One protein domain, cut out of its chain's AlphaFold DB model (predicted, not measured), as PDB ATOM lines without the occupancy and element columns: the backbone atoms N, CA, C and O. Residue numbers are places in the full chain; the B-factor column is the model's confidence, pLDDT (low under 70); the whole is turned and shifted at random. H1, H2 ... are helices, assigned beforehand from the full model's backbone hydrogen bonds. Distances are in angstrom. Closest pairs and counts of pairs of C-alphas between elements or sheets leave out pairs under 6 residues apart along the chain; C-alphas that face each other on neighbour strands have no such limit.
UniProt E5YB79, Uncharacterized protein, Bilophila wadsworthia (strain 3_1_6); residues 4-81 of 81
ATOM      1  N   ALA A   4     102.279 -56.606  35.293       71.44
ATOM      2  CA  ALA A   4     100.975 -56.191  35.803       71.44
ATOM      3  C   ALA A   4     100.691 -56.785  37.193       71.44
ATOM      4  O   ALA A   4     100.232 -56.071  38.087       71.44
ATOM      5  N   GLN A   5     101.043 -58.057  37.407       69.00
ATOM      6  CA  GLN A   5     100.935 -58.713  38.713       69.00
ATOM      7  C   GLN A   5     101.856 -58.056  39.754       69.00
ATOM      8  O   GLN A   5     101.423 -57.753  40.862       69.00
ATOM      9  N   TYR A   6     103.107 -57.762  39.387       71.75
ATOM     10  CA  TYR A   6     104.064 -57.119  40.295       71.75
ATOM     11  C   TYR A   6     103.599 -55.727  40.759       71.75
ATOM     12  O   TYR A   6     103.744 -55.375  41.931       71.75
ATOM     13  N   LEU A   7     103.003 -54.933  39.860       71.12
ATOM     14  CA  LEU A   7     102.450 -53.622  40.211       71.12
ATOM     15  C   LEU A   7     101.262 -53.745  41.177       71.12
ATOM     16  O   LEU A   7     101.150 -52.957  42.117       71.12
ATOM     17  N   GLN A   8     100.396 -54.744  40.979       66.81
ATOM     18  CA  GLN A   8      99.289 -55.016  41.899       66.81
ATOM     19  C   GLN A   8      99.784 -55.349  43.310       66.81
ATOM     20  O   GLN A   8      99.215 -54.839  44.277       66.81
ATOM     21  N   ASP A   9     100.868 -56.115  43.440       75.81
ATOM     22  CA  ASP A   9     101.438 -56.493  44.738       75.81
ATOM     23  C   ASP A   9     101.992 -55.282  45.516       75.81
ATOM     24  O   ASP A   9     101.945 -55.254  46.750       75.81
ATOM     25  N   GLN A  10     102.462 -54.235  44.822       79.38
ATOM     26  CA  GLN A  10     102.883 -52.985  45.470       79.38
ATOM     27  C   GLN A  10     101.703 -52.161  46.002       79.38
ATOM     28  O   GLN A  10     101.825 -51.495  47.032       79.38
ATOM     29  N   ILE A  11     100.559 -52.209  45.314       83.38
ATOM     30  CA  ILE A  11      99.345 -51.467  45.680       83.38
ATOM     31  C   ILE A  11      98.557 -52.214  46.771       83.38
ATOM     32  O   ILE A  11      98.014 -51.584  47.682       83.38
ATOM     33  N   ARG A  12      98.522 -53.553  46.711       84.81
ATOM     34  CA  ARG A  12      97.788 -54.450  47.624       84.81
ATOM     35  C   ARG A  12      98.732 -55.453  48.302       84.81
ATOM     36  O   ARG A  12      98.697 -56.647  48.013       84.81
ATOM     37  N   PRO A  13      99.581 -54.980  49.224       86.06
ATOM     38  CA  PRO A  13     100.597 -55.810  49.852       86.06
ATOM     39  C   PRO A  13     100.009 -56.898  50.779       86.06
ATOM     40  O   PRO A  13      98.942 -56.695  51.373       86.06
ATOM     41  N   PRO A  14     100.743 -58.010  51.010       87.31
ATOM     42  CA  PRO A  14     100.267 -59.170  51.779       87.31
ATOM     43  C   PRO A  14      99.759 -58.867  53.194       87.31
ATOM     44  O   PRO A  14      98.837 -59.512  53.692       87.31
ATOM     45  N   TYR A  15     100.328 -57.851  53.849       85.94
ATOM     46  CA  TYR A  15      99.917 -57.445  55.195       85.94
ATOM     47  C   TYR A  15      98.496 -56.857  55.263       85.94
ATOM     48  O   TYR A  15      97.959 -56.724  56.361       85.94
ATOM     49  N   TYR A  16      97.862 -56.555  54.123       86.50
ATOM     50  CA  TYR A  16      96.436 -56.222  54.044       86.50
ATOM     51  C   TYR A  16      95.582 -57.354  53.453       86.50
ATOM     52  O   TYR A  16      94.460 -57.551  53.912       86.50
ATOM     53  N   THR A  17      96.095 -58.109  52.476       86.94
ATOM     54  CA  THR A  17      95.320 -59.135  51.743       86.94
ATOM     55  C   THR A  17      95.152 -60.455  52.503       86.94
ATOM     56  O   THR A  17      94.329 -61.283  52.126       86.94
ATOM     57  N   ARG A  18      95.888 -60.653  53.604       90.81
ATOM     58  CA  ARG A  18      95.751 -61.825  54.492       90.81
ATOM     59  C   ARG A  18      94.438 -61.885  55.286       90.81
ATOM     60  O   ARG A  18      94.128 -62.922  55.867       90.81
ATOM     61  N   PHE A  19      93.701 -60.779  55.381       92.62
ATOM     62  CA  PHE A  19      92.431 -60.728  56.106       92.62
ATOM     63  C   PHE A  19      91.270 -61.158  55.209       92.62
ATOM     64  O   PHE A  19      91.291 -60.933  54.004       92.62
ATOM     65  N   ARG A  20      90.206 -61.711  55.807       95.00
ATOM     66  CA  ARG A  20      88.963 -62.031  55.073       95.00
ATOM     67  C   ARG A  20      88.323 -60.797  54.428       95.00
ATOM     68  O   ARG A  20      87.674 -60.920  53.398       95.00
ATOM     69  N   ILE A  21      88.495 -59.630  55.050       95.00
ATOM     70  CA  ILE A  21      88.095 -58.321  54.531       95.00
ATOM     71  C   ILE A  21      89.314 -57.413  54.656       95.00
ATOM     72  O   ILE A  21      89.871 -57.277  55.746       95.00
ATOM     73  N   GLU A  22      89.737 -56.796  53.556       94.38
ATOM     74  CA  GLU A  22      90.856 -55.856  53.594       94.38
ATOM     75  C   GLU A  22      90.500 -54.614  54.423       94.38
ATOM     76  O   GLU A  22      89.377 -54.113  54.310       94.38
ATOM     77  N   PRO A  23      91.448 -54.045  55.193       95.94
ATOM     78  CA  PRO A  23      91.190 -52.859  56.005       95.94
ATOM     79  C   PRO A  23      90.575 -51.702  55.213       95.94
ATOM     80  O   PRO A  23      89.608 -51.104  55.669       95.94
ATOM     81  N   LEU A  24      91.074 -51.424  54.000       95.69
ATOM     82  CA  LEU A  24      90.518 -50.376  53.139       95.69
ATOM     83  C   LEU A  24      89.048 -50.647  52.788       95.69
ATOM     84  O   LEU A  24      88.224 -49.748  52.915       95.69
ATOM     85  N   ALA A  25      88.711 -51.884  52.411       96.69
ATOM     86  CA  ALA A  25      87.338 -52.266  52.095       96.69
ATOM     87  C   ALA A  25      86.418 -52.120  53.318       96.69
ATOM     88  O   ALA A  25      85.359 -51.507  53.211       96.69
ATOM     89  N   PHE A  26      86.847 -52.597  54.492       97.62
ATOM     90  CA  PHE A  26      86.093 -52.447  55.741       97.62
ATOM     91  C   PHE A  26      85.824 -50.971  56.078       97.62
ATOM     92  O   PHE A  26      84.693 -50.606  56.391       97.62
ATOM     93  N   ILE A  27      86.845 -50.117  55.977       98.38
ATOM     94  CA  ILE A  27      86.752 -48.676  56.253       98.38
ATOM     95  C   ILE A  27      85.762 -48.004  55.295       98.38
ATOM     96  O   ILE A  27      84.870 -47.287  55.743       98.38
ATOM     97  N   THR A  28      85.884 -48.266  53.989       97.94
ATOM     98  CA  THR A  28      85.023 -47.662  52.964       97.94
ATOM     99  C   THR A  28      83.571 -48.116  53.088       97.94
ATOM    100  O   THR A  28      82.677 -47.277  53.027       97.94
ATOM    101  N   MET A  29      83.322 -49.411  53.302       98.25
ATOM    102  CA  MET A  29      81.964 -49.961  53.416       98.25
ATOM    103  C   MET A  29      81.206 -49.460  54.650       98.25
ATOM    104  O   MET A  29      79.982 -49.413  54.627       98.25
ATOM    105  N   ASN A  30      81.918 -49.096  55.720       98.50
ATOM    106  CA  ASN A  30      81.321 -48.594  56.961       98.50
ATOM    107  C   ASN A  30      81.376 -47.062  57.079       98.50
ATOM    108  O   ASN A  30      81.044 -46.529  58.133       98.50
ATOM    109  N   HIS A  31      81.807 -46.356  56.027       98.25
ATOM    110  CA  HIS A  31      81.936 -44.893  56.011       98.25
ATOM    111  C   HIS A  31      82.740 -44.330  57.194       98.25
ATOM    112  O   HIS A  31      82.428 -43.261  57.718       98.25
ATOM    113  N   LEU A  32      83.779 -45.058  57.619       98.44
ATOM    114  CA  LEU A  32      84.636 -44.617  58.715       98.44
ATOM    115  C   LEU A  32      85.474 -43.418  58.280       98.44
ATOM    116  O   LEU A  32      85.958 -43.347  57.147       98.44
ATOM    117  N   ASP A  33      85.670 -42.486  59.204       97.94
ATOM    118  CA  ASP A  33      86.391 -41.257  58.918       97.94
ATOM    119  C   ASP A  33      87.917 -41.441  58.916       97.94
ATOM    120  O   ASP A  33      88.463 -42.535  59.085       97.94
ATOM    121  N   PHE A  34      88.636 -40.336  58.723       98.44
ATOM    122  CA  PHE A  34      90.093 -40.338  58.657       98.44
ATOM    123  C   PHE A  34      90.772 -40.889  59.922       98.44
ATOM    124  O   PHE A  34      91.780 -41.595  59.808       98.44
ATOM    125  N   LEU A  35      90.257 -40.583  61.117       98.62
ATOM    126  CA  LEU A  35      90.866 -41.041  62.369       98.62
ATOM    127  C   LEU A  35      90.618 -42.539  62.541       98.62
ATOM    128  O   LEU A  35      91.567 -43.313  62.685       98.62
ATOM    129  N   GLN A  36      89.358 -42.959  62.425       98.75
ATOM    130  CA  GLN A  36      88.940 -44.356  62.532       98.75
ATOM    131  C   GLN A  36      89.647 -45.237  61.495       98.75
ATOM    132  O   GLN A  36      90.185 -46.297  61.824       98.75
ATOM    133  N   GLY A  37      89.719 -44.771  60.247       98.50
ATOM    134  CA  GLY A  37      90.378 -45.486  59.164       98.50
ATOM    135  C   GLY A  37      91.871 -45.696  59.411       98.50
ATOM    136  O   GLY A  37      92.389 -46.791  59.182       98.50
ATOM    137  N   ASN A  38      92.576 -44.690  59.933       98.69
ATOM    138  CA  ASN A  38      93.985 -44.853  60.285       98.69
ATOM    139  C   ASN A  38      94.178 -45.821  61.458       98.69
ATOM    140  O   ASN A  38      95.078 -46.657  61.385       98.69
ATOM    141  N   ILE A  39      93.327 -45.768  62.487       98.75
ATOM    142  CA  ILE A  39      93.375 -46.716  63.613       98.75
ATOM    143  C   ILE A  39      93.288 -48.157  63.090       98.75
ATOM    144  O   ILE A  39      94.202 -48.948  63.329       98.75
ATOM    145  N   ILE A  40      92.258 -48.477  62.298       98.38
ATOM    146  CA  ILE A  40      92.062 -49.819  61.724       98.38
ATOM    147  C   ILE A  40      93.242 -50.221  60.833       98.38
ATOM    148  O   ILE A  40      93.810 -51.301  60.996       98.38
ATOM    149  N   LYS A  41      93.671 -49.338  59.925       97.25
ATOM    150  CA  LYS A  41      94.804 -49.586  59.024       97.25
ATOM    151  C   LYS A  41      96.072 -49.981  59.779       97.25
ATOM    152  O   LYS A  41      96.744 -50.918  59.358       97.25
ATOM    153  N   TYR A  42      96.435 -49.260  60.839       98.38
ATOM    154  CA  TYR A  42      97.676 -49.523  61.568       98.38
ATOM    155  C   TYR A  42      97.573 -50.767  62.461       98.38
ATOM    156  O   TYR A  42      98.513 -51.563  62.488       98.38
ATOM    157  N   VAL A  43      96.422 -50.999  63.103       98.19
ATOM    158  CA  VAL A  43      96.164 -52.220  63.891       98.19
ATOM    159  C   VAL A  43      96.152 -53.473  63.017       98.19
ATOM    160  O   VAL A  43      96.600 -54.526  63.447       98.19
ATOM    161  N   CYS A  44      95.705 -53.392  61.768       96.94
ATOM    162  CA  CYS A  44      95.761 -54.536  60.859       96.94
ATOM    163  C   CYS A  44      97.150 -54.763  60.244       96.94
ATOM    164  O   CYS A  44      97.387 -55.812  59.650       96.94
ATOM    165  N   ARG A  45      98.067 -53.793  60.334       97.12
ATOM    166  CA  ARG A  45      99.341 -53.816  59.599       97.12
ATOM    167  C   ARG A  45     100.563 -54.154  60.450       97.12
ATOM    168  O   ARG A  45     101.557 -54.609  59.886       97.12
ATOM    169  N   TYR A  46     100.512 -53.922  61.762       97.94
ATOM    170  CA  TYR A  46     101.704 -53.891  62.617       97.94
ATOM    171  C   TYR A  46     102.583 -55.147  62.504       97.94
ATOM    172  O   TYR A  46     103.767 -55.042  62.204       97.94
ATOM    173  N   ASP A  47     102.013 -56.336  62.649       95.38
ATOM    174  CA  ASP A  47     102.710 -57.626  62.623       95.38
ATOM    175  C   ASP A  47     103.160 -58.052  61.216       95.38
ATOM    176  O   ASP A  47     103.938 -58.989  61.078       95.38
ATOM    177  N   GLY A  48     102.708 -57.353  60.171       93.69
ATOM    178  CA  GLY A  48     103.100 -57.599  58.783       93.69
ATOM    179  C   GLY A  48     104.001 -56.522  58.165       93.69
ATOM    180  O   GLY A  48     104.385 -56.676  57.005       93.69
ATOM    181  N   LYS A  49     104.310 -55.425  58.880       94.56
ATOM    182  CA  LYS A  49     105.125 -54.320  58.336       94.56
ATOM    183  C   LYS A  49     106.086 -53.661  59.333       94.56
ATOM    184  O   LYS A  49     107.287 -53.826  59.179       94.56
ATOM    185  N   ASN A  50     105.585 -52.884  60.303       97.25
ATOM    186  CA  ASN A  50     106.423 -51.982  61.123       97.25
ATOM    187  C   ASN A  50     106.365 -52.250  62.642       97.25
ATOM    188  O   ASN A  50     106.872 -51.455  63.435       97.25
ATOM    189  N   GLY A  51     105.702 -53.319  63.083       97.94
ATOM    190  CA  GLY A  51     105.574 -53.680  64.494       97.94
ATOM    191  C   GLY A  51     105.057 -52.533  65.366       97.94
ATOM    192  O   GLY A  51     104.070 -51.868  65.043       97.94
ATOM    193  N   ALA A  52     105.753 -52.279  66.475       98.50
ATOM    194  CA  ALA A  52     105.368 -51.276  67.466       98.50
ATOM    195  C   ALA A  52     105.195 -49.859  66.892       98.50
ATOM    196  O   ALA A  52     104.387 -49.094  67.412       98.50
ATOM    197  N   GLU A  53     105.889 -49.499  65.809       98.62
ATOM    198  CA  GLU A  53     105.735 -48.180  65.186       98.62
ATOM    199  C   GLU A  53     104.314 -47.956  64.650       98.62
ATOM    200  O   GLU A  53     103.741 -46.881  64.833       98.62
ATOM    201  N   ASP A  54     103.709 -48.970  64.028       98.56
ATOM    202  CA  ASP A  54     102.322 -48.871  63.571       98.56
ATOM    203  C   ASP A  54     101.359 -48.803  64.765       98.56
ATOM    204  O   ASP A  54     100.427 -48.003  64.742       98.56
ATOM    205  N   LEU A  55     101.622 -49.535  65.854       98.81
ATOM    206  CA  LEU A  55     100.818 -49.428  67.079       98.81
ATOM    207  C   LEU A  55     100.903 -48.028  67.709       98.81
ATOM    208  O   LEU A  55      99.888 -47.484  68.139       98.81
ATOM    209  N   MET A  56     102.082 -47.400  67.706       98.81
ATOM    210  CA  MET A  56     102.242 -46.014  68.162       98.81
ATOM    211  C   MET A  56     101.480 -45.027  67.271       98.81
ATOM    212  O   MET A  56     100.865 -44.089  67.779       98.81
ATOM    213  N   LYS A  57     101.459 -45.249  65.950       98.69
ATOM    214  CA  LYS A  57     100.623 -44.457  65.035       98.69
ATOM    215  C   LYS A  57      99.141 -44.655  65.345       98.69
ATOM    216  O   LYS A  57      98.439 -43.659  65.483       98.69
ATOM    217  N   ALA A  58      98.678 -45.895  65.513       98.75
ATOM    218  CA  ALA A  58      97.295 -46.195  65.886       98.75
ATOM    219  C   ALA A  58      96.888 -45.470  67.178       98.75
ATOM    220  O   ALA A  58      95.856 -44.803  67.200       98.75
ATOM    221  N   ARG A  59      97.737 -45.528  68.214       98.81
ATOM    222  CA  ARG A  59      97.537 -44.808  69.477       98.81
ATOM    223  C   ARG A  59      97.379 -43.306  69.259       98.81
ATOM    224  O   ARG A  59      96.415 -42.741  69.749       98.81
ATOM    225  N   ARG A  60      98.262 -42.669  68.482       98.75
ATOM    226  CA  ARG A  60      98.160 -41.227  68.189       98.75
ATOM    227  C   ARG A  60      96.798 -40.851  67.595       98.75
ATOM    228  O   ARG A  60      96.215 -39.852  67.996       98.75
ATOM    229  N   TYR A  61      96.300 -41.631  66.633       98.81
ATOM    230  CA  TYR A  61      94.986 -41.376  66.027       98.81
ATOM    231  C   TYR A  61      93.831 -41.637  66.997       98.81
ATOM    232  O   TYR A  61      92.823 -40.937  66.940       98.81
ATOM    233  N   LEU A  62      93.978 -42.620  67.887       98.88
ATOM    234  CA  LEU A  62      93.009 -42.888  68.942       98.88
ATOM    235  C   LEU A  62      92.953 -41.742  69.962       98.88
ATOM    236  O   LEU A  62      91.860 -41.300  70.302       98.88
ATOM    237  N   ASP A  63      94.104 -41.223  70.389       98.88
ATOM    238  CA  ASP A  63      94.201 -40.088  71.314       98.88
ATOM    239  C   ASP A  63      93.535 -38.825  70.718       98.88
ATOM    240  O   ASP A  63      92.788 -38.118  71.401       98.88
ATOM    241  N   GLU A  64      93.725 -38.578  69.416       98.75
ATOM    242  CA  GLU A  64      93.048 -37.492  68.690       98.75
ATOM    243  C   GLU A  64      91.526 -37.704  68.628       98.75
ATOM    244  O   GLU A  64      90.750 -36.781  68.879       98.75
ATOM    245  N   LEU A  65      91.077 -38.932  68.344       98.69
ATOM    246  CA  LEU A  65      89.652 -39.266  68.290       98.69
ATOM    247  C   LEU A  65      88.975 -39.070  69.651       98.69
ATOM    248  O   LEU A  65      87.876 -38.517  69.709       98.69
ATOM    249  N   ILE A  66      89.636 -39.474  70.738       98.75
ATOM    250  CA  ILE A  66      89.172 -39.239  72.111       98.75
ATOM    251  C   ILE A  66      89.031 -37.736  72.366       98.75
ATOM    252  O   ILE A  66      87.974 -37.287  72.805       98.75
ATOM    253  N   THR A  67      90.056 -36.952  72.028       98.62
ATOM    254  CA  THR A  67      90.068 -35.495  72.234       98.62
ATOM    255  C   THR A  67      88.929 -34.801  71.483       98.62
ATOM    256  O   THR A  67      88.213 -33.972  72.054       98.62
ATOM    257  N   ARG A  68      88.718 -35.164  70.210       98.25
ATOM    258  CA  ARG A  68      87.614 -34.636  69.398       98.25
ATOM    259  C   ARG A  68      86.258 -34.986  70.008       98.25
ATOM    260  O   ARG A  68      85.426 -34.099  70.169       98.25
ATOM    261  N   THR A  69      86.076 -36.243  70.408       98.12
ATOM    262  CA  THR A  69      84.819 -36.735  70.995       98.12
ATOM    263  C   THR A  69      84.483 -35.993  72.290       98.12
ATOM    264  O   THR A  69      83.397 -35.434  72.415       98.12
ATOM    265  N   GLN A  70      85.439 -35.875  73.216       97.88
ATOM    266  CA  GLN A  70      85.249 -35.148  74.478       97.88
ATOM    267  C   GLN A  70      84.943 -33.660  74.255       97.88
ATOM    268  O   GLN A  70      84.134 -33.061  74.964       97.88
ATOM    269  N   THR A  71      85.576 -33.050  73.247       97.56
ATOM    270  CA  THR A  71      85.312 -31.655  72.874       97.56
ATOM    271  C   THR A  71      83.878 -31.476  72.373       97.56
ATOM    272  O   THR A  71      83.205 -30.516  72.751       97.56
ATOM    273  N   GLU A  72      83.397 -32.384  71.526       96.25
ATOM    274  CA  GLU A  72      82.029 -32.367  70.999       96.25
ATOM    275  C   GLU A  72      80.994 -32.597  72.108       96.25
ATOM    276  O   GLU A  72      80.027 -31.843  72.204       96.25
ATOM    277  N   GLU A  73      81.233 -33.552  73.009       95.38
ATOM    278  CA  GLU A  73      80.390 -33.797  74.186       95.38
ATOM    279  C   GLU A  73      80.281 -32.556  75.082       95.38
ATOM    280  O   GLU A  73      79.178 -32.160  75.469       95.38
ATOM    281  N   GLY A  74      81.407 -31.891  75.358       95.38
ATOM    282  CA  GLY A  74      81.431 -30.653  76.137       95.38
ATOM    283  C   GLY A  74      80.646 -29.514  75.476       95.38
ATOM    284  O   GLY A  74      79.908 -28.795  76.154       95.38
ATOM    285  N   ARG A  75      80.750 -29.368  74.148       93.31
ATOM    286  CA  ARG A  75      79.975 -28.376  73.380       93.31
ATOM    287  C   ARG A  75      78.478 -28.677  73.410       93.31
ATOM    288  O   ARG A  75      77.687 -27.767  73.644       93.31
ATOM    289  N   ASN A  76      78.091 -29.937  73.229       92.38
ATOM    290  CA  ASN A  76      76.689 -30.358  73.241       92.38
ATOM    291  C   ASN A  76      76.051 -30.157  74.624       92.38
ATOM    292  O   ASN A  76      74.921 -29.677  74.732       92.38
ATOM    293  N   ALA A  77      76.800 -30.452  75.691       91.00
ATOM    294  CA  ALA A  77      76.367 -30.211  77.062       91.00
ATOM    295  C   ALA A  77      76.189 -28.716  77.377       91.00
ATOM    296  O   ALA A  77      75.324 -28.370  78.180       91.00
ATOM    297  N   ALA A  78      76.987 -27.834  76.767       88.56
ATOM    298  CA  ALA A  78      76.840 -26.385  76.905       88.56
ATOM    299  C   ALA A  78      75.666 -25.829  76.081       88.56
ATOM    300  O   ALA A  78      74.968 -24.950  76.563       88.56
ATOM    301  N   ALA A  79      75.420 -26.358  74.877       85.75
ATOM    302  CA  ALA A  79      74.337 -25.910  73.994       85.75
ATOM    303  C   ALA A  79      72.925 -26.310  74.469       85.75
ATOM    304  O   ALA A  79      71.939 -25.756  73.994       85.75
ATOM    305  N   THR A  80      72.826 -27.281  75.382       81.56
ATOM    306  CA  THR A  80      71.553 -27.744  75.969       81.56
ATOM    307  C   THR A  80      71.191 -26.984  77.260       81.56
ATOM    308  O   THR A  80      70.128 -27.223  77.832       81.56
ATOM    309  N   ARG A  81      72.067 -26.093  77.745       64.00
ATOM    310  CA  ARG A  81      71.827 -25.220  78.908       64.00
ATOM    311  C   ARG A  81      71.323 -23.855  78.463       64.00
ATOM    312  O   ARG A  81      70.493 -23.300  79.210       64.00
TER     313      ARG A  81
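AT A GLANCE: This is residues 4 to 81 of the 81 residues of an uncharacterized protein of Bilophila wadsworthia (strain 3_1_6) (UniProt E5YB79). One long helix, H5, reaches well past a loose zigzag of shorter helices: H4 folds back along its first part, H3 folds back again on the far side of H4, and residues 66 to 81 stick out as an arm. H2 and H1 trail off at the other end of the longest axis, and H1 touches no helix. The printed part has 78 residues with five named helices, H1 to H5 in chain order, and no named strand; the class is all helix. It is loose, with a radius of gyration of the C-alphas of 16.4 A, and spans 60 by 27 by 19 A.

IN THESE COORDINATES: H5, residues 52 to 79, runs 40.6 A from C-alpha 52 at (105.368, -51.276, 67.466) to C-alpha 79 at (74.337, -25.910, 73.994). H4 is residues 34 to 43, 14.3 A; H3 is residues 23 to 29, 10.0 A. H2 is residues 14 to 17, 4.9 A. H1, residues 4 to 11, 11.1 A, begins at C-alpha 4, (100.975, -56.191, 35.803).

HOW THE PARTS SIT: H5 touches H4 with residues 54 to 65 alone, closest at the C-alphas of Ala 58 and Ile 39, 4.6 A apart. This helical hairpin has a shallow tilt of 31 degrees, opposite ways. H4 and H3 form another, their closest C-alphas, Gly 37 and Ile 27, 5.6 A apart; the tilt of 34.8 degrees, opposite ways, is shallow, only just short of steep. H3 and H5 are apart. H2 and H3 are close but not clearly touching: their closest C-alphas, Tyr 16 and Pro 23, are 6.5 A apart. H1 and H2 meet only through their link. In H1, H3, H4 and H5 every O i to N i+4 pair is within hydrogen-bond range; H2 is too short for such a pair.

THE WHOLE: The C-alphas farthest apart, Ala 4 and Arg 81, are 60.6 A apart. Without residues 66 to 81 the body spans 39 by 27 by 18 A. The printed part has no cut and no long link. Residues 5, 8 and 81 have pLDDT under 70.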